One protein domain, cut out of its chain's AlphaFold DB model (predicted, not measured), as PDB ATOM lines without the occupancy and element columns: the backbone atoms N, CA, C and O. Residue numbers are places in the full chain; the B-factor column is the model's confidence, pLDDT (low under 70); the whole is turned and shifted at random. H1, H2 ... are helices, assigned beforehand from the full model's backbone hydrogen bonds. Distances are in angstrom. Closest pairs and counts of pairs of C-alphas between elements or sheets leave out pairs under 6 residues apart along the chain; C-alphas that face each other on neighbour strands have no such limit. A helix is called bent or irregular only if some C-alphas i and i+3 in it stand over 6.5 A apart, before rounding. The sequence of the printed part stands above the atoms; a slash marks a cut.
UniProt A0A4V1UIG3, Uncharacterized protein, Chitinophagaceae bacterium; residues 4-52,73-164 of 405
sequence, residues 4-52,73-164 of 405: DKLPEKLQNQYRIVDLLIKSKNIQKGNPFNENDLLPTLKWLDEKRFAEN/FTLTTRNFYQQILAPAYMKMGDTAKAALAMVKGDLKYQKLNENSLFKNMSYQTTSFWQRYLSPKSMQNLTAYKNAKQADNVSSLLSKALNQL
ATOM      1  N   ASP A   4     -23.694  -4.763  63.508       82.56
ATOM      2  CA  ASP A   4     -22.361  -4.210  63.238       82.56
ATOM      3  C   ASP A   4     -21.226  -4.983  63.925       82.56
ATOM      4  O   ASP A   4     -20.064  -4.830  63.565       82.56
ATOM      5  N   LYS A   5     -21.554  -5.851  64.892       87.62
ATOM      6  CA  LYS A   5     -20.589  -6.698  65.612       87.62
ATOM      7  C   LYS A   5     -20.466  -8.110  65.025       87.62
ATOM      8  O   LYS A   5     -19.675  -8.904  65.529       87.62
ATOM      9  N   LEU A   6     -21.256  -8.456  64.006       88.94
ATOM     10  CA  LEU A   6     -21.169  -9.757  63.338       88.94
ATOM     11  C   LEU A   6     -19.964  -9.809  62.377       88.94
ATOM     12  O   LEU A   6     -19.675  -8.814  61.715       88.94
ATOM     13  N   PRO A   7     -19.309 -10.974  62.203       93.31
ATOM     14  CA  PRO A   7     -18.342 -11.183  61.127       93.31
ATOM     15  C   PRO A   7     -18.931 -10.853  59.748       93.31
ATOM     16  O   PRO A   7     -20.098 -11.155  59.481       93.31
ATOM     17  N   GLU A   8     -18.109 -10.323  58.835       89.44
ATOM     18  CA  GLU A   8     -18.547  -9.851  57.509       89.44
ATOM     19  C   GLU A   8     -19.358 -10.910  56.737       89.44
ATOM     20  O   GLU A   8     -20.364 -10.610  56.097       89.44
ATOM     21  N   LYS A   9     -18.966 -12.187  56.836       88.69
ATOM     22  CA  LYS A   9     -19.692 -13.307  56.218       88.69
ATOM     23  C   LYS A   9     -21.149 -13.391  56.696       88.69
ATOM     24  O   LYS A   9     -22.040 -13.555  55.865       88.69
ATOM     25  N   LEU A  10     -21.390 -13.251  58.001       90.25
ATOM     26  CA  LEU A  10     -22.733 -13.300  58.587       90.25
ATOM     27  C   LEU A  10     -23.525 -12.022  58.294       90.25
ATOM     28  O   LEU A  10     -24.716 -12.110  58.009       90.25
ATOM     29  N   GLN A  11     -22.873 -10.856  58.263       90.88
ATOM     30  CA  GLN A  11     -23.510  -9.608  57.817       90.88
ATOM     31  C   GLN A  11     -23.987  -9.705  56.363       90.88
ATOM     32  O   GLN A  11     -25.117  -9.333  56.043       90.88
ATOM     33  N   ASN A  12     -23.142 -10.245  55.480       91.31
ATOM     34  CA  ASN A  12     -23.470 -10.453  54.073       91.31
ATOM     35  C   ASN A  12     -24.643 -11.437  53.913       91.31
ATOM     36  O   ASN A  12     -25.560 -11.177  53.136       91.31
ATOM     37  N   GLN A  13     -24.643 -12.538  54.671       89.00
ATOM     38  CA  GLN A  13     -25.745 -13.503  54.671       89.00
ATOM     39  C   GLN A  13     -27.048 -12.875  55.180       89.00
ATOM     40  O   GLN A  13     -28.083 -13.030  54.537       89.00
ATOM     41  N   TYR A  14     -26.995 -12.116  56.277       90.00
ATOM     42  CA  TYR A  14     -28.153 -11.406  56.820       90.00
ATOM     43  C   TYR A  14     -28.770 -10.455  55.788       90.00
ATOM     44  O   TYR A  14     -29.975 -10.498  55.570       90.00
ATOM     45  N   ARG A  15     -27.955  -9.649  55.091       91.31
ATOM     46  CA  ARG A  15     -28.445  -8.717  54.057       91.31
ATOM     47  C   ARG A  15     -29.122  -9.434  52.885       91.31
ATOM     48  O   ARG A  15     -30.121  -8.938  52.372       91.31
ATOM     49  N   ILE A  16     -28.615 -10.599  52.471       90.44
ATOM     50  CA  ILE A  16     -29.256 -11.419  51.426       90.44
ATOM     51  C   ILE A  16     -30.581 -11.996  51.930       90.44
ATOM     52  O   ILE A  16     -31.577 -11.945  51.214       90.44
ATOM     53  N   VAL A  17     -30.622 -12.518  53.157       88.38
ATOM     54  CA  VAL A  17     -31.857 -13.056  53.748       88.38
ATOM     55  C   VAL A  17     -32.912 -11.958  53.899       88.38
ATOM     56  O   VAL A  17     -34.055 -12.164  53.499       88.38
ATOM     57  N   ASP A  18     -32.533 -10.776  54.385       87.31
ATOM     58  CA  ASP A  18     -33.414  -9.606  54.478       87.31
ATOM     59  C   ASP A  18     -33.961  -9.197  53.100       87.31
ATOM     60  O   ASP A  18     -35.167  -9.003  52.945       87.31
ATOM     61  N   LEU A  19     -33.103  -9.160  52.070       89.44
ATOM     62  CA  LEU A  19     -33.522  -8.915  50.687       89.44
ATOM     63  C   LEU A  19     -34.581  -9.926  50.233       89.44
ATOM     64  O   LEU A  19     -35.605  -9.536  49.673       89.44
ATOM     65  N   LEU A  20     -34.357 -11.218  50.488       84.94
ATOM     66  CA  LEU A  20     -35.279 -12.286  50.097       84.94
ATOM     67  C   LEU A  20     -36.612 -12.193  50.852       84.94
ATOM     68  O   LEU A  20     -37.669 -12.318  50.229       84.94
ATOM     69  N   ILE A  21     -36.586 -11.903  52.154       84.69
ATOM     70  CA  ILE A  21     -37.791 -11.701  52.971       84.69
ATOM     71  C   ILE A  21     -38.597 -10.513  52.440       84.69
ATOM     72  O   ILE A  21     -39.787 -10.663  52.159       84.69
ATOM     73  N   LYS A  22     -37.953  -9.362  52.215       81.62
ATOM     74  CA  LYS A  22     -38.599  -8.175  51.629       81.62
ATOM     75  C   LYS A  22     -39.166  -8.473  50.241       81.62
ATOM     76  O   LYS A  22     -40.258  -8.025  49.897       81.62
ATOM     77  N   SER A  23     -38.480  -9.315  49.468       79.75
ATOM     78  CA  SER A  23     -38.917  -9.714  48.130       79.75
ATOM     79  C   SER A  23     -40.131 -10.642  48.100       79.75
ATOM     80  O   SER A  23     -40.857 -10.677  47.106       79.75
ATOM     81  N   LYS A  24     -40.430 -11.345  49.198       77.31
ATOM     82  CA  LYS A  24     -41.645 -12.166  49.312       77.31
ATOM     83  C   LYS A  24     -42.912 -11.328  49.124       77.31
ATOM     84  O   LYS A  24     -43.884 -11.804  48.540       77.31
ATOM     85  N   ASN A  25     -42.891 -10.070  49.567       72.56
ATOM     86  CA  ASN A  25     -44.014  -9.149  49.387       72.56
ATOM     87  C   ASN A  25     -44.159  -8.700  47.924       72.56
ATOM     88  O   ASN A  25     -45.278  -8.549  47.440       72.56
ATOM     89  N   ILE A  26     -43.042  -8.600  47.201       78.25
ATOM     90  CA  ILE A  26     -42.991  -8.278  45.768       78.25
ATOM     91  C   ILE A  26     -43.623  -9.405  44.933       78.25
ATOM     92  O   ILE A  26     -44.411  -9.162  44.018       78.25
ATOM     93  N   GLN A  27     -43.316 -10.666  45.255       63.28
ATOM     94  CA  GLN A  27     -43.792 -11.824  44.485       63.28
ATOM     95  C   GLN A  27     -45.320 -11.996  44.509       63.28
ATOM     96  O   GLN A  27     -45.888 -12.495  43.529       63.28
ATOM     97  N   LYS A  28     -45.982 -11.530  45.578       68.19
ATOM     98  CA  LYS A  28     -47.446 -11.547  45.730       68.19
ATOM     99  C   LYS A  28     -48.177 -10.559  44.811       68.19
ATOM    100  O   LYS A  28     -49.395 -10.617  44.732       68.19
ATOM    101  N   GLY A  29     -47.455  -9.691  44.094       63.62
ATOM    102  CA  GLY A  29     -48.050  -8.705  43.185       63.62
ATOM    103  C   GLY A  29     -48.675  -7.499  43.891       63.62
ATOM    104  O   GLY A  29     -49.296  -6.672  43.231       63.62
ATOM    105  N   ASN A  30     -48.494  -7.382  45.210       68.88
ATOM    106  CA  ASN A  30     -48.900  -6.200  45.956       68.88
ATOM    107  C   ASN A  30     -48.005  -5.008  45.574       68.88
ATOM    108  O   ASN A  30     -46.810  -5.207  45.323       68.88
ATOM    109  N   PRO A  31     -48.537  -3.772  45.573       69.38
ATOM    110  CA  PRO A  31     -47.705  -2.579  45.512       69.38
ATOM    111  C   PRO A  31     -46.647  -2.643  46.617       69.38
ATOM    112  O   PRO A  31     -46.969  -2.899  47.778       69.38
ATOM    113  N   PHE A  32     -45.383  -2.440  46.258       82.44
ATOM    114  CA  PHE A  32     -44.280  -2.351  47.209       82.44
ATOM    115  C   PHE A  32     -43.555  -1.028  47.008       82.44
ATOM    116  O   PHE A  32     -43.455  -0.525  45.885       82.44
ATOM    117  N   ASN A  33     -43.030  -0.466  48.093       86.50
ATOM    118  CA  ASN A  33     -42.134   0.668  47.983       86.50
ATOM    119  C   ASN A  33     -40.755   0.163  47.551       86.50
ATOM    120  O   ASN A  33     -40.002  -0.401  48.342       86.50
ATOM    121  N   GLU A  34     -40.415   0.354  46.277       87.69
ATOM    122  CA  GLU A  34     -39.121  -0.076  45.741       87.69
ATOM    123  C   GLU A  34     -37.933   0.539  46.487       87.69
ATOM    124  O   GLU A  34     -36.893  -0.105  46.616       87.69
ATOM    125  N   ASN A  35     -38.094   1.743  47.039       91.25
ATOM    126  CA  ASN A  35     -37.013   2.439  47.727       91.25
ATOM    127  C   ASN A  35     -36.624   1.789  49.060       91.25
ATOM    128  O   ASN A  35     -35.488   1.971  49.493       91.25
ATOM    129  N   ASP A  36     -37.471   0.933  49.637       89.44
ATOM    130  CA  ASP A  36     -37.113   0.125  50.812       89.44
ATOM    131  C   ASP A  36     -35.990  -0.883  50.498       89.44
ATOM    132  O   ASP A  36     -35.294  -1.369  51.393       89.44
ATOM    133  N   LEU A  37     -35.794  -1.203  49.212       91.31
ATOM    134  CA  LEU A  37     -34.729  -2.083  48.732       91.31
ATOM    135  C   LEU A  37     -33.436  -1.322  48.425       91.31
ATOM    136  O   LEU A  37     -32.384  -1.948  48.298       91.31
ATOM    137  N   LEU A  38     -33.491   0.006  48.280       93.25
ATOM    138  CA  LEU A  38     -32.391   0.806  47.742       93.25
ATOM    139  C   LEU A  38     -31.058   0.595  48.482       93.25
ATOM    140  O   LEU A  38     -30.059   0.357  47.795       93.25
ATOM    141  N   PRO A  39     -30.995   0.620  49.832       93.38
ATOM    142  CA  PRO A  39     -29.732   0.411  50.542       93.38
ATOM    143  C   PRO A  39     -29.126  -0.966  50.249       93.38
ATOM    144  O   PRO A  39     -27.927  -1.091  50.001       93.38
ATOM    145  N   THR A  40     -29.966  -2.004  50.222       93.38
ATOM    146  CA  THR A  40     -29.540  -3.384  49.969       93.38
ATOM    147  C   THR A  40     -29.108  -3.588  48.520       93.38
ATOM    148  O   THR A  40     -28.126  -4.280  48.269       93.38
ATOM    149  N   LEU A  41     -29.788  -2.956  47.560       95.31
ATOM    150  CA  LEU A  41     -29.429  -3.020  46.143       95.31
ATOM    151  C   LEU A  41     -28.099  -2.315  45.845       95.31
ATOM    152  O   LEU A  41     -27.296  -2.849  45.081       95.31
ATOM    153  N   LYS A  42     -27.835  -1.161  46.475       95.62
ATOM    154  CA  LYS A  42     -26.530  -0.482  46.392       95.62
ATOM    155  C   LYS A  42     -25.408  -1.354  46.951       95.62
ATOM    156  O   LYS A  42     -24.422  -1.589  46.261       95.62
ATOM    157  N   TRP A  43     -25.599  -1.901  48.152       95.75
ATOM    158  CA  TRP A  43     -24.638  -2.822  48.766       95.75
ATOM    159  C   TRP A  43     -24.365  -4.048  47.880       95.75
ATOM    160  O   TRP A  43     -23.225  -4.484  47.727       95.75
ATOM    161  N   LEU A  44     -25.408  -4.605  47.263       94.81
ATOM    162  CA  LEU A  44     -25.278  -5.776  46.407       94.81
ATOM    163  C   LEU A  44     -24.531  -5.455  45.097       94.81
ATOM    164  O   LEU A  44     -23.743  -6.276  44.623       94.81
ATOM    165  N   ASP A  45     -24.719  -4.255  44.537       94.62
ATOM    166  CA  ASP A  45     -23.913  -3.756  43.418       94.62
ATOM    167  C   ASP A  45     -22.438  -3.592  43.812       94.62
ATOM    168  O   ASP A  45     -21.564  -4.052  43.080       94.62
ATOM    169  N   GLU A  46     -22.157  -2.982  44.968       95.06
ATOM    170  CA  GLU A  46     -20.795  -2.810  45.492       95.06
ATOM    171  C   GLU A  46     -20.085  -4.158  45.651       95.06
ATOM    172  O   GLU A  46     -18.966  -4.332  45.162       95.06
ATOM    173  N   LYS A  47     -20.747  -5.147  46.270       93.69
ATOM    174  CA  LYS A  47     -20.196  -6.500  46.431       93.69
ATOM    175  C   LYS A  47     -19.966  -7.190  45.091       93.69
ATOM    176  O   LYS A  47     -18.899  -7.766  44.897       93.69
ATOM    177  N   ARG A  48     -20.915  -7.096  44.153       92.19
ATOM    178  CA  ARG A  48     -20.743  -7.636  42.794       92.19
ATOM    179  C   ARG A  48     -19.549  -7.000  42.086       92.19
ATOM    180  O   ARG A  48     -18.784  -7.710  41.449       92.19
ATOM    181  N   PHE A  49     -19.366  -5.687  42.163       91.69
ATOM    182  CA  PHE A  49     -18.243  -5.036  41.485       91.69
ATOM    183  C   PHE A  49     -16.904  -5.334  42.167       91.69
ATOM    184  O   PHE A  49     -15.909  -5.538  41.481       91.69
ATOM    185  N   ALA A  50     -16.876  -5.463  43.496       90.75
ATOM    186  CA  ALA A  50     -15.689  -5.917  44.221       90.75
ATOM    187  C   ALA A  50     -15.301  -7.369  43.879       90.75
ATOM    188  O   ALA A  50     -14.115  -7.697  43.868       90.75
ATOM    189  N   GLU A  51     -16.289  -8.216  43.572       88.19
ATOM    190  CA  GLU A  51     -16.105  -9.585  43.071       88.19
ATOM    191  C   GLU A  51     -15.551  -9.610  41.632       88.19
ATOM    192  O   GLU A  51     -14.926 -10.587  41.230       88.19
ATOM    193  N   ASN A  52     -15.722  -8.522  40.869       85.31
ATOM    194  CA  ASN A  52     -15.361  -8.417  39.452       85.31
ATOM    195  C   ASN A  52     -14.532  -7.156  39.164       85.31
ATOM    196  O   ASN A  52     -15.009  -6.214  38.531       85.31
ATOM    197  N   PHE A  73     -22.227 -13.060  44.652       91.06
ATOM    198  CA  PHE A  73     -22.916 -11.776  44.636       91.06
ATOM    199  C   PHE A  73     -23.376 -11.478  43.222       91.06
ATOM    200  O   PHE A  73     -24.546 -11.183  43.048       91.06
ATOM    201  N   THR A  74     -22.538 -11.698  42.207       90.44
ATOM    202  CA  THR A  74     -22.923 -11.513  40.798       90.44
ATOM    203  C   THR A  74     -24.185 -12.282  40.418       90.44
ATOM    204  O   THR A  74     -25.115 -11.706  39.846       90.44
ATOM    205  N   LEU A  75     -24.247 -13.571  40.766       89.06
ATOM    206  CA  LEU A  75     -25.408 -14.414  40.483       89.06
ATOM    207  C   LEU A  75     -26.639 -13.974  41.279       89.06
ATOM    208  O   LEU A  75     -27.727 -13.870  40.713       89.06
ATOM    209  N   THR A  76     -26.464 -13.660  42.567       91.44
ATOM    210  CA  THR A  76     -27.552 -13.160  43.421       91.44
ATOM    211  C   THR A  76     -28.126 -11.858  42.863       91.44
ATOM    212  O   THR A  76     -29.340 -11.743  42.720       91.44
ATOM    213  N   THR A  77     -27.271 -10.908  42.471       93.81
ATOM    214  CA  THR A  77     -27.672  -9.631  41.873       93.81
ATOM    215  C   THR A  77     -28.456  -9.843  40.588       93.81
ATOM    216  O   THR A  77     -29.566  -9.325  40.457       93.81
ATOM    217  N   ARG A  78     -27.918 -10.632  39.647       93.31
ATOM    218  CA  ARG A  78     -28.587 -10.895  38.367       93.31
ATOM    219  C   ARG A  78     -29.950 -11.538  38.574       93.31
ATOM    220  O   ARG A  78     -30.941 -11.046  38.035       93.31
ATOM    221  N   ASN A  79     -30.008 -12.600  39.374       92.12
ATOM    222  CA  ASN A  79     -31.247 -13.329  39.624       92.12
ATOM    223  C   ASN A  79     -32.278 -12.443  40.325       92.12
ATOM    224  O   ASN A  79     -33.443 -12.454  39.937       92.12
ATOM    225  N   PHE A  80     -31.864 -11.625  41.295       94.56
ATOM    226  CA  PHE A  80     -32.777 -10.703  41.956       94.56
ATOM    227  C   PHE A  80     -33.393  -9.709  40.965       94.56
ATOM    228  O   PHE A  80     -34.616  -9.598  40.870       94.56
ATOM    229  N   TYR A  81     -32.570  -9.022  40.172       96.19
ATOM    230  CA  TYR A  81     -33.084  -8.041  39.218       96.19
ATOM    231  C   TYR A  81     -33.942  -8.677  38.114       96.19
ATOM    232  O   TYR A  81     -35.009  -8.152  37.799       96.19
ATOM    233  N   GLN A  82     -33.519  -9.806  37.539       95.44
ATOM    234  CA  GLN A  82     -34.171 -10.393  36.359       95.44
ATOM    235  C   GLN A  82     -35.316 -11.350  36.679       95.44
ATOM    236  O   GLN A  82     -36.271 -11.424  35.913       95.44
ATOM    237  N   GLN A  83     -35.233 -12.097  37.781       92.94
ATOM    238  CA  GLN A  83     -36.220 -13.127  38.121       92.94
ATOM    239  C   GLN A  83     -37.207 -12.666  39.195       92.94
ATOM    240  O   GLN A  83     -38.285 -13.246  39.307       92.94
ATOM    241  N   ILE A  84     -36.878 -11.619  39.960       92.50
ATOM    242  CA  ILE A  84     -37.765 -11.080  40.998       92.50
ATOM    243  C   ILE A  84     -38.274  -9.690  40.624       92.50
ATOM    244  O   ILE A  84     -39.482  -9.497  40.486       92.50
ATOM    245  N   LEU A  85     -37.371  -8.727  40.420       93.69
ATOM    246  CA  LEU A  85     -37.756  -7.325  40.263       93.69
ATOM    247  C   LEU A  85     -38.401  -7.036  38.896       93.69
ATOM    248  O   LEU A  85     -39.472  -6.436  38.839       93.69
ATOM    249  N   ALA A  86     -37.805  -7.502  37.794       95.81
ATOM    250  CA  ALA A  86     -38.367  -7.292  36.459       95.81
ATOM    251  C   ALA A  86     -39.773  -7.915  36.292       95.81
ATOM    252  O   ALA A  86     -40.672  -7.211  35.825       95.81
ATOM    253  N   PRO A  87     -40.043  -9.167  36.726       93.44
ATOM    254  CA  PRO A  87     -41.394  -9.727  36.696       93.44
ATOM    255  C   PRO A  87     -42.389  -8.969  37.577       93.44
ATOM    256  O   PRO A  87     -43.560  -8.867  37.217       93.44
ATOM    257  N   ALA A  88     -41.949  -8.412  38.707       92.06
ATOM    258  CA  ALA A  88     -42.805  -7.593  39.555       92.06
ATOM    259  C   ALA A  88     -43.242  -6.306  38.854       92.06
ATOM    260  O   ALA A  88     -44.435  -6.018  38.789       92.06
ATOM    261  N   TYR A  89     -42.301  -5.588  38.236       93.94
ATOM    262  CA  TYR A  89     -42.628  -4.412  37.433       93.94
ATOM    263  C   TYR A  89     -43.535  -4.753  36.249       93.94
ATOM    264  O   TYR A  89     -44.466  -4.003  35.962       93.94
ATOM    265  N   MET A  90     -43.345  -5.915  35.617       93.12
ATOM    266  CA  MET A  90     -44.268  -6.399  34.585       93.12
ATOM    267  C   MET A  90     -45.688  -6.614  35.123       93.12
ATOM    268  O   MET A  90     -46.639  -6.179  34.478       93.12
ATOM    269  N   LYS A  91     -45.848  -7.230  36.304       90.81
ATOM    270  CA  LYS A  91     -47.161  -7.394  36.961       90.81
ATOM    271  C   LYS A  91     -47.808  -6.049  37.316       90.81
ATOM    272  O   LYS A  91     -49.025  -5.938  37.260       90.81
ATOM    273  N   MET A  92     -47.001  -5.034  37.626       89.69
ATOM    274  CA  MET A  92     -47.452  -3.656  37.868       89.69
ATOM    275  C   MET A  92     -47.727  -2.862  36.576       89.69
ATOM    276  O   MET A  92     -48.134  -1.705  36.643       89.69
ATOM    277  N   GLY A  93     -47.487  -3.443  35.396       91.75
ATOM    278  CA  GLY A  93     -47.661  -2.769  34.108       91.75
ATOM    279  C   GLY A  93     -46.537  -1.793  33.727       91.75
ATOM    280  O   GLY A  93     -46.664  -1.096  32.720       91.75
ATOM    281  N   ASP A  94     -45.427  -1.748  34.473       94.44
ATOM    282  CA  ASP A  94     -44.261  -0.910  34.164       94.44
ATOM    283  C   ASP A  94     -43.180  -1.709  33.419       94.44
ATOM    284  O   ASP A  94     -42.132  -2.091  33.945       94.44
ATOM    285  N   THR A  95     -43.432  -1.954  32.134       97.62
ATOM    286  CA  THR A  95     -42.477  -2.642  31.251       97.62
ATOM    287  C   THR A  95     -41.152  -1.878  31.117       97.62
ATOM    288  O   THR A  95     -40.115  -2.497  30.887       97.62
ATOM    289  N   ALA A  96     -41.152  -0.549  31.280       98.38
ATOM    290  CA  ALA A  96     -39.936   0.258  31.192       98.38
ATOM    291  C   ALA A  96     -39.009  -0.002  32.386       98.38
ATOM    292  O   ALA A  96     -37.837  -0.322  32.185       98.38
ATOM    293  N   LYS A  97     -39.529   0.039  33.620       96.81
ATOM    294  CA  LYS A  97     -38.746  -0.341  34.808       96.81
ATOM    295  C   LYS A  97     -38.303  -1.796  34.768       96.81
ATOM    296  O   LYS A  97     -37.161  -2.082  35.126       96.81
ATOM    297  N   ALA A  98     -39.151  -2.702  34.275       98.12
ATOM    298  CA  ALA A  98     -38.749  -4.086  34.048       98.12
ATOM    299  C   ALA A  98     -37.525  -4.169  33.119       98.12
ATOM    300  O   ALA A  98     -36.543  -4.821  33.460       98.12
ATOM    301  N   ALA A  99     -37.529  -3.440  31.998       98.56
ATOM    302  CA  ALA A  99     -36.395  -3.383  31.074       98.56
ATOM    303  C   ALA A  99     -35.118  -2.828  31.728       98.56
ATOM    304  O   ALA A  99     -34.033  -3.376  31.508       98.56
ATOM    305  N   LEU A 100     -35.232  -1.777  32.550       98.50
ATOM    306  CA  LEU A 100     -34.089  -1.233  33.290       98.50
ATOM    307  C   LEU A 100     -33.527  -2.247  34.297       98.50
ATOM    308  O   LEU A 100     -32.310  -2.399  34.389       98.50
ATOM    309  N   ALA A 101     -34.394  -2.970  35.015       98.19
ATOM    310  CA  ALA A 101     -33.983  -4.042  35.919       98.19
ATOM    311  C   ALA A 101     -33.254  -5.167  35.163       98.19
ATOM    312  O   ALA A 101     -32.205  -5.617  35.617       98.19
ATOM    313  N   MET A 102     -33.734  -5.559  33.975       98.31
ATOM    314  CA  MET A 102     -33.058  -6.565  33.144       98.31
ATOM    315  C   MET A 102     -31.612  -6.162  32.812       98.31
ATOM    316  O   MET A 102     -30.685  -6.925  33.093       98.31
ATOM    317  N   VAL A 103     -31.413  -4.932  32.316       97.31
ATOM    318  CA  VAL A 103     -30.080  -4.369  32.011       97.31
ATOM    319  C   VAL A 103     -29.214  -4.286  33.263       97.31
ATOM    320  O   VAL A 103     -28.057  -4.700  33.251       97.31
ATOM    321  N   LYS A 104     -29.773  -3.791  34.374       96.88
ATOM    322  CA  LYS A 104     -29.058  -3.676  35.649       96.88
ATOM    323  C   LYS A 104     -28.539  -5.026  36.152       96.88
ATOM    324  O   LYS A 104     -27.426  -5.093  36.680       96.88
ATOM    325  N   GLY A 105     -29.337  -6.081  35.987       95.31
ATOM    326  CA  GLY A 105     -28.973  -7.444  36.366       95.31
ATOM    327  C   GLY A 105     -27.789  -8.002  35.576       95.31
ATOM    328  O   GLY A 105     -26.986  -8.737  36.144       95.31
ATOM    329  N   ASP A 106     -27.638  -7.610  34.309       92.50
ATOM    330  CA  ASP A 106     -26.562  -8.094  33.435       92.50
ATOM    331  C   ASP A 106     -25.247  -7.313  33.562       92.50
ATOM    332  O   ASP A 106     -24.221  -7.761  33.044       92.50
ATOM    333  N   LEU A 107     -25.232  -6.184  34.279       91.06
ATOM    334  CA  LEU A 107     -23.990  -5.465  34.560       91.06
ATOM    335  C   LEU A 107     -23.104  -6.271  35.509       91.06
ATOM    336  O   LEU A 107     -23.330  -6.291  36.712       91.06
ATOM    337  N   LYS A 108     -22.060  -6.910  34.987       87.50
ATOM    338  CA  LYS A 108     -21.058  -7.603  35.812       87.50
ATOM    339  C   LYS A 108     -20.019  -6.645  36.406       87.50
ATOM    340  O   LYS A 108     -19.614  -6.804  37.553       87.50
ATOM    341  N   TYR A 109     -19.641  -5.627  35.638       88.38
ATOM    342  CA  TYR A 109     -18.591  -4.663  35.962       88.38
ATOM    343  C   TYR A 109     -19.174  -3.264  36.180       88.38
ATOM    344  O   TYR A 109     -20.227  -2.934  35.633       88.38
ATOM    345  N   GLN A 110     -18.480  -2.434  36.964       88.88
ATOM    346  CA  GLN A 110     -18.903  -1.052  37.221       88.88
ATOM    347  C   GLN A 110     -18.754  -0.153  35.985       88.88
ATOM    348  O   GLN A 110     -19.506   0.806  35.830       88.88
ATOM    349  N   LYS A 111     -17.770  -0.452  35.131       87.38
ATOM    350  CA  LYS A 111     -17.533   0.198  33.840       87.38
ATOM    351  C   LYS A 111     -17.497  -0.874  32.759       87.38
ATOM    352  O   LYS A 111     -17.001  -1.970  33.005       87.38
ATOM    353  N   LEU A 112     -18.023  -0.552  31.582       86.19
ATOM    354  CA  LEU A 112     -18.134  -1.481  30.464       86.19
ATOM    355  C   LEU A 112     -17.097  -1.164  29.383       86.19
ATOM    356  O   LEU A 112     -17.041  -0.030  28.910       86.19
ATOM    357  N   ASN A 113     -16.337  -2.172  28.948       83.62
ATOM    358  CA  ASN A 113     -15.454  -2.054  27.779       83.62
ATOM    359  C   ASN A 113     -16.233  -2.070  26.448       83.62
ATOM    360  O   ASN A 113     -15.892  -1.342  25.521       83.62
ATOM    361  N   GLU A 114     -17.286  -2.889  26.357       84.06
ATOM    362  CA  GLU A 114     -18.263  -2.886  25.262       84.06
ATOM    363  C   GLU A 114     -19.614  -2.456  25.834       84.06
ATOM    364  O   GLU A 114     -20.105  -3.031  26.802       84.06
ATOM    365  N   ASN A 115     -20.210  -1.431  25.243       89.69
ATOM    366  CA  ASN A 115     -21.407  -0.768  25.746       89.69
ATOM    367  C   ASN A 115     -22.594  -0.847  24.773       89.69
ATOM    368  O   ASN A 115     -23.565  -0.106  24.914       89.69
ATOM    369  N   SER A 116     -22.544  -1.753  23.795       91.56
ATOM    370  CA  SER A 116     -23.707  -2.150  23.001       91.56
ATOM    371  C   SER A 116     -24.698  -2.963  23.839       91.56
ATOM    372  O   SER A 116     -24.347  -3.982  24.438       91.56
ATOM    373  N   LEU A 117     -25.966  -2.545  23.827       92.94
ATOM    374  CA  LEU A 117     -27.070  -3.254  24.474       92.94
ATOM    375  C   LEU A 117     -27.250  -4.655  23.879       92.94
ATOM    376  O   LEU A 117     -27.537  -5.601  24.606       92.94
ATOM    377  N   PHE A 118     -27.079  -4.799  22.565       91.31
ATOM    378  CA  PHE A 118     -27.328  -6.066  21.876       91.31
ATOM    379  C   PHE A 118     -26.136  -7.022  21.851       91.31
ATOM    380  O   PHE A 118     -26.322  -8.190  21.520       91.31
ATOM    381  N   LYS A 119     -24.936  -6.565  22.230       87.12
ATOM    382  CA  LYS A 119     -23.731  -7.410  22.289       87.12
ATOM    383  C   LYS A 119     -23.242  -7.701  23.708       87.12
ATOM    384  O   LYS A 119     -22.606  -8.726  23.917       87.12
ATOM    385  N   ASN A 120     -23.520  -6.819  24.671       85.94
ATOM    386  CA  ASN A 120     -22.989  -6.917  26.035       85.94
ATOM    387  C   ASN A 120     -24.014  -7.410  27.076       85.94
ATOM    388  O   ASN A 120     -23.749  -7.371  28.275       85.94
ATOM    389  N   MET A 121     -25.197  -7.842  26.644       90.75
ATOM    390  CA  MET A 121     -26.258  -8.325  27.531       90.75
ATOM    391  C   MET A 121     -26.569  -9.794  27.274       90.75
ATOM    392  O   MET A 121     -26.296 -10.329  26.198       90.75
ATOM    393  N   SER A 122     -27.190 -10.444  28.258       90.69
ATOM    394  CA  SER A 122     -27.649 -11.822  28.112       90.69
ATOM    395  C   SER A 122     -28.786 -11.919  27.107       90.69
ATOM    396  O   SER A 122     -29.553 -10.970  26.921       90.69
ATOM    397  N   TYR A 123     -28.949 -13.109  26.519       90.81
ATOM    398  CA  TYR A 123     -30.082 -13.406  25.643       90.81
ATOM    399  C   TYR A 123     -31.424 -13.064  26.305       90.81
ATOM    400  O   TYR A 123     -32.325 -12.549  25.654       90.81
ATOM    401  N   GLN A 124     -31.570 -13.310  27.611       93.94
ATOM    402  CA  GLN A 124     -32.801 -13.008  28.339       93.94
ATOM    403  C   GLN A 124     -33.112 -11.505  28.320       93.94
ATOM    404  O   GLN A 124     -34.248 -11.123  28.042       93.94
ATOM    405  N   THR A 125     -32.117 -10.650  28.572       96.31
ATOM    406  CA  THR A 125     -32.281  -9.189  28.534       96.31
ATOM    407  C   THR A 125     -32.490  -8.679  27.117       96.31
ATOM    408  O   THR A 125     -33.423  -7.906  26.895       96.31
ATOM    409  N   THR A 126     -31.677  -9.115  26.150       95.69
ATOM    410  CA  THR A 126     -31.818  -8.671  24.755       95.69
ATOM    411  C   THR A 126     -33.167  -9.093  24.182       95.69
ATOM    412  O   THR A 126     -33.889  -8.249  23.658       95.69
ATOM    413  N   SER A 127     -33.574 -10.349  24.384       95.31
ATOM    414  CA  SER A 127     -34.879 -10.876  23.969       95.31
ATOM    415  C   SER A 127     -36.032 -10.153  24.670       95.31
ATOM    416  O   SER A 127     -37.027  -9.813  24.026       95.31
ATOM    417  N   PHE A 128     -35.899  -9.834  25.966       97.56
ATOM    418  CA  PHE A 128     -36.903  -9.037  26.673       97.56
ATOM    419  C   PHE A 128     -37.089  -7.666  26.010       97.56
ATOM    420  O   PHE A 128     -38.206  -7.306  25.630       97.56
ATOM    421  N   TRP A 129     -35.992  -6.927  25.822       98.00
ATOM    422  CA  TRP A 129     -36.006  -5.604  25.199       98.00
ATOM    423  C   TRP A 129     -36.570  -5.657  23.779       98.00
ATOM    424  O   TRP A 129     -37.487  -4.913  23.433       98.00
ATOM    425  N   GLN A 130     -36.079  -6.589  22.969       97.31
ATOM    426  CA  GLN A 130     -36.461  -6.716  21.570       97.31
ATOM    427  C   GLN A 130     -37.917  -7.146  21.382       97.31
ATOM    428  O   GLN A 130     -38.498  -6.772  20.364       97.31
ATOM    429  N   ARG A 131     -38.535  -7.890  22.313       95.94
ATOM    430  CA  ARG A 131     -39.874  -8.481  22.108       95.94
ATOM    431  C   ARG A 131     -41.000  -7.816  22.906       95.94
ATOM    432  O   ARG A 131     -42.117  -7.744  22.396       95.94
ATOM    433  N   TYR A 132     -40.740  -7.324  24.121       97.19
ATOM    434  CA  TYR A 132     -41.790  -6.778  25.000       97.19
ATOM    435  C   TYR A 132     -41.949  -5.259  24.916       97.19
ATOM    436  O   TYR A 132     -43.008  -4.744  25.281       97.19
ATOM    437  N   LEU A 133     -40.933  -4.524  24.450       97.94
ATOM    438  CA  LEU A 133     -41.006  -3.067  24.434       97.94
ATOM    439  C   LEU A 133     -41.935  -2.548  23.329       97.94
ATOM    440  O   LEU A 133     -41.877  -2.948  22.164       97.94
ATOM    441  N   SER A 134     -42.788  -1.616  23.737       97.81
ATOM    442  CA  SER A 134     -43.709  -0.835  22.917       97.81
ATOM    443  C   SER A 134     -43.231   0.620  22.818       97.81
ATOM    444  O   SER A 134     -42.376   1.040  23.607       97.81
ATOM    445  N   PRO A 135     -43.826   1.440  21.932       98.50
ATOM    446  CA  PRO A 135     -43.549   2.873  21.918       98.50
ATOM    447  C   PRO A 135     -43.732   3.539  23.287       98.50
ATOM    448  O   PRO A 135     -42.883   4.323  23.702       98.50
ATOM    449  N   LYS A 136     -44.785   3.174  24.033       98.12
ATOM    450  CA  LYS A 136     -45.067   3.730  25.365       98.12
ATOM    451  C   LYS A 136     -43.955   3.403  26.366       98.12
ATOM    452  O   LYS A 136     -43.495   4.282  27.088       98.12
ATOM    453  N   SER A 137     -43.478   2.159  26.401       98.44
ATOM    454  CA  SER A 137     -42.378   1.799  27.305       98.44
ATOM    455  C   SER A 137     -41.056   2.454  26.893       98.44
ATOM    456  O   SER A 137     -40.292   2.851  27.765       98.44
ATOM    457  N   MET A 138     -40.794   2.639  25.594       98.56
ATOM    458  CA  MET A 138     -39.606   3.365  25.123       98.56
ATOM    459  C   MET A 138     -39.660   4.867  25.454       98.56
ATOM    460  O   MET A 138     -38.636   5.461  25.803       98.56
ATOM    461  N   GLN A 139     -40.848   5.481  25.425       98.38
ATOM    462  CA  GLN A 139     -41.062   6.849  25.917       98.38
ATOM    463  C   GLN A 139     -40.725   6.955  27.408       98.38
ATOM    464  O   GLN A 139     -39.940   7.818  27.798       98.38
ATOM    465  N   ASN A 140     -41.230   6.032  28.230       98.31
ATOM    466  CA  ASN A 140     -40.915   5.992  29.659       98.31
ATOM    467  C   ASN A 140     -39.415   5.763  29.916       98.31
ATOM    468  O   ASN A 140     -38.828   6.431  30.761       98.31
ATOM    469  N   LEU A 141     -38.760   4.877  29.156       98.50
ATOM    470  CA  LEU A 141     -37.307   4.688  29.231       98.50
ATOM    471  C   LEU A 141     -36.542   5.971  28.886       98.50
ATOM    472  O   LEU A 141     -35.562   6.287  29.552       98.50
ATOM    473  N   THR A 142     -37.011   6.735  27.896       97.88
ATOM    474  CA  THR A 142     -36.436   8.050  27.564       97.88
ATOM    475  C   THR A 142     -36.556   9.015  28.746       97.88
ATOM    476  O   THR A 142     -35.594   9.708  29.072       97.88
ATOM    477  N   ALA A 143     -37.706   9.027  29.430       97.50
ATOM    478  CA  ALA A 143     -37.897   9.833  30.632       97.50
ATOM    479  C   ALA A 143     -36.924   9.421  31.752       97.50
ATOM    480  O   ALA A 143     -36.276  10.286  32.333       97.50
ATOM    481  N   TYR A 144     -36.736   8.119  31.997       96.62
ATOM    482  CA  TYR A 144     -35.754   7.628  32.974       96.62
ATOM    483  C   TYR A 144     -34.303   7.957  32.597       96.62
ATOM    484  O   TYR A 144     -33.506   8.273  33.481       96.62
ATOM    485  N   LYS A 145     -33.959   7.890  31.303       94.62
ATOM    486  CA  LYS A 145     -32.625   8.222  30.773       94.62
ATOM    487  C   LYS A 145     -32.268   9.692  31.041       94.62
ATOM    488  O   LYS A 145     -31.140   9.984  31.429       94.62
ATOM    489  N   ASN A 146     -33.252  10.582  30.879       95.12
ATOM    490  CA  ASN A 146     -33.100  12.039  30.975       95.12
ATOM    491  C   ASN A 146     -33.409  12.618  32.365       95.12
ATOM    492  O   ASN A 146     -33.172  13.804  32.601       95.12
ATOM    493  N   ALA A 147     -33.975  11.823  33.274       95.25
ATOM    494  CA  ALA A 147     -34.301  12.276  34.619       95.25
ATOM    495  C   ALA A 147     -33.040  12.706  35.382       95.25
ATOM    496  O   ALA A 147     -31.978  12.083  35.279       95.25
ATOM    497  N   LYS A 148     -33.170  13.760  36.201       93.69
ATOM    498  CA  LYS A 148     -32.109  14.164  37.129       93.69
ATOM    499  C   LYS A 148     -31.802  13.009  38.079       93.69
ATOM    500  O   LYS A 148     -32.709  12.326  38.555       93.69
ATOM    501  N   GLN A 149     -30.517  12.802  38.346       90.88
ATOM    502  CA  GLN A 149     -30.074  11.781  39.286       90.88
ATOM    503  C   GLN A 149     -30.626  12.093  40.680       90.88
ATOM    504  O   GLN A 149     -30.466  13.205  41.176       90.88
ATOM    505  N   ALA A 150     -31.268  11.105  41.289       93.31
ATOM    506  CA  ALA A 150     -31.834  11.177  42.625       93.31
ATOM    507  C   ALA A 150     -31.419   9.940  43.429       93.31
ATOM    508  O   ALA A 150     -30.888   8.969  42.878       93.31
ATOM    509  N   ASP A 151     -31.664   9.969  44.738       94.62
ATOM    510  CA  ASP A 151     -31.386   8.826  45.600       94.62
ATOM    511  C   ASP A 151     -32.585   7.872  45.698       94.62
ATOM    512  O   ASP A 151     -33.264   7.784  46.715       94.62
ATOM    513  N   ASN A 152     -32.896   7.198  44.590       95.31
ATOM    514  CA  ASN A 152     -34.002   6.243  44.501       95.31
ATOM    515  C   ASN A 152     -33.673   5.071  43.560       95.31
ATOM    516  O   ASN A 152     -32.689   5.102  42.809       95.31
ATOM    517  N   VAL A 153     -34.502   4.023  43.587       95.12
ATOM    518  CA  VAL A 153     -34.293   2.826  42.749       95.12
ATOM    519  C   VAL A 153     -34.363   3.157  41.263       95.12
ATOM    520  O   VAL A 153     -33.546   2.661  40.492       95.12
ATOM    521  N   SER A 154     -35.267   4.040  40.847       95.12
ATOM    522  CA  SER A 154     -35.387   4.426  39.438       95.12
ATOM    523  C   SER A 154     -34.082   5.029  38.890       95.12
ATOM    524  O   SER A 154     -33.638   4.636  37.809       95.12
ATOM    525  N   SER A 155     -33.403   5.895  39.652       96.38
ATOM    526  CA  SER A 155     -32.072   6.411  39.307       96.38
ATOM    527  C   SER A 155     -30.983   5.335  39.372       96.38
ATOM    528  O   SER A 155     -30.101   5.307  38.514       96.38
ATOM    529  N   LEU A 156     -31.033   4.409  40.339       96.75
ATOM    530  CA  LEU A 156     -30.095   3.277  40.401       96.75
ATOM    531  C   LEU A 156     -30.164   2.398  39.140       96.75
ATOM    532  O   LEU A 156     -29.124   1.949  38.639       96.75
ATOM    533  N   LEU A 157     -31.380   2.152  38.651       97.50
ATOM    534  CA  LEU A 157     -31.650   1.356  37.460       97.50
ATOM    535  C   LEU A 157     -31.289   2.120  36.175       97.50
ATOM    536  O   LEU A 157     -30.609   1.569  35.309       97.50
ATOM    537  N   SER A 158     -31.668   3.398  36.045       96.69
ATOM    538  CA  SER A 158     -31.393   4.182  34.831       96.69
ATOM    539  C   SER A 158     -29.904   4.472  34.618       96.69
ATOM    540  O   SER A 158     -29.446   4.491  33.476       96.69
ATOM    541  N   LYS A 159     -29.106   4.571  35.693       95.38
ATOM    542  CA  LYS A 159     -27.632   4.623  35.606       95.38
ATOM    543  C   LYS A 159     -27.032   3.450  34.828       95.38
ATOM    544  O   LYS A 159     -25.980   3.616  34.220       95.38
ATOM    545  N   ALA A 160     -27.657   2.270  34.849       94.44
ATOM    546  CA  ALA A 160     -27.184   1.128  34.069       94.44
ATOM    547  C   ALA A 160     -27.417   1.333  32.568       94.44
ATOM    548  O   ALA A 160     -26.502   1.153  31.771       94.44
ATOM    549  N   LEU A 161     -28.615   1.790  32.193       95.88
ATOM    550  CA  LEU A 161     -28.939   2.129  30.808       95.88
ATOM    551  C   LEU A 161     -28.056   3.267  30.274       95.88
ATOM    552  O   LEU A 161     -27.633   3.227  29.124       95.88
ATOM    553  N   ASN A 162     -27.743   4.263  31.105       95.44
ATOM    554  CA  ASN A 162     -26.941   5.425  30.710       95.44
ATOM    555  C   ASN A 162     -25.468   5.101  30.414       95.44
ATOM    556  O   ASN A 162     -24.774   5.946  29.859       95.44
ATOM    557  N   GLN A 163     -24.994   3.900  30.751       94.06
ATOM    558  CA  GLN A 163     -23.661   3.434  30.357       94.06
ATOM    559  C   GLN A 163     -23.623   2.873  28.931       94.06
ATOM    560  O   GLN A 163     -22.536   2.676  28.388       94.06
ATOM    561  N   LEU A 164     -24.786   2.589  28.334       94.38
ATOM    562  CA  LEU A 164     -24.901   1.975  27.015       94.38
ATOM    563  C   LEU A 164     -24.935   3.021  25.902       94.38
ATOM    564  O   LEU A 164     -25.388   4.148  26.101       94.38
TER     565      LEU A 164
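AT A GLANCE: This is residues 4 to 52 and 73 to 164 of the 405 residues of an uncharacterized protein of Chitinophagaceae bacterium (UniProt A0A4V1UIG3). A short helix, H4, forms the core, with H3 and H5 packed on it nearly along its line, H7 packed on it at a steep tilt, and H6 meeting it in a corner near the first residues of both. At one end H1 and H2 join H3 in a loose three-helix bundle, with H1 far from the core. The printed part has 141 residues, with seven named helices in the order H1 to H7 and no named strand; the class is all helix. It is compact, with a radius of gyration of the C-alphas of 14.9 A and spans of 50 by 38 by 29 A.

IN THESE COORDINATES: H1, residues 8 to 27, begins with C-alpha 8 at (-18.547, -9.851, 57.509) and is 28.5 A long. H2, residues 34 to 51, is 25.0 A long; it has a kink of 35 degrees near residue 41 and is irregular, with C-alphas 36 and 39 7.4 A apart. H3, residues 73 to 91, is 25.8 A long. H4 is residues 95 to 106, 17.0 A, H5 residues 123 to 132, 13.5 A, and H6 residues 135 to 146, 16.6 A. H7, residues 153 to 161, is 13.1 A long and ends with C-alpha 161 at (-28.939, 2.129, 30.808).

HOW THE PARTS SIT: H1, H2 and H3 form an up and down bundle, each running against the one before. In the hairpin of H1 and H2, residues 15 to 22 touch residues 37 to 40 at a steep tilt of 42 degrees; the closest C-alphas, of Arg 15 and Thr 40, are 6.8 A apart. Residues 44 to 51 of H2 touch residues 73 to 77 of H3, closest at C-alphas 48 and 74, 4.9 A. H4 is the hub, touching four helices. It forms hairpins with H3, at a shallow tilt of 8 degrees and closest at C-alphas 78 and 105, 4.0 A, and with H5, at 12 degrees and closest at C-alphas 102 and 125, 5.4 A. H7 touches H4 at a steep tilt of 65 degrees, closest at C-alphas 104 and 160, 5.4 A. Residues 95 to 100 of H4 touch residues 137 to 141 of H6 at a steep tilt of 58 degrees, closest at C-alphas 96 and 137, 4.8 A. H1 and H4 are apart. Every O i to N i+4 pair is within hydrogen-bond range in H4, H5 and H6; in H1 it is 14 of 16, in H2 11 of 14, in H3 12 of 15 and in H7 3 of 5.

THE WHOLE: The two farthest C-alphas, of Lys 5 and Pro 135, are 50.3 A apart. Residues 53 to 72 are not printed, and C-alphas 52 and 73 are 9.8 A apart across the cut. The link from H4 to H5, residues 107 to 122, is long. Mean pLDDT of the printed part is 91.5; residues 27 to 31, of which 27 belongs to H1, are under 70.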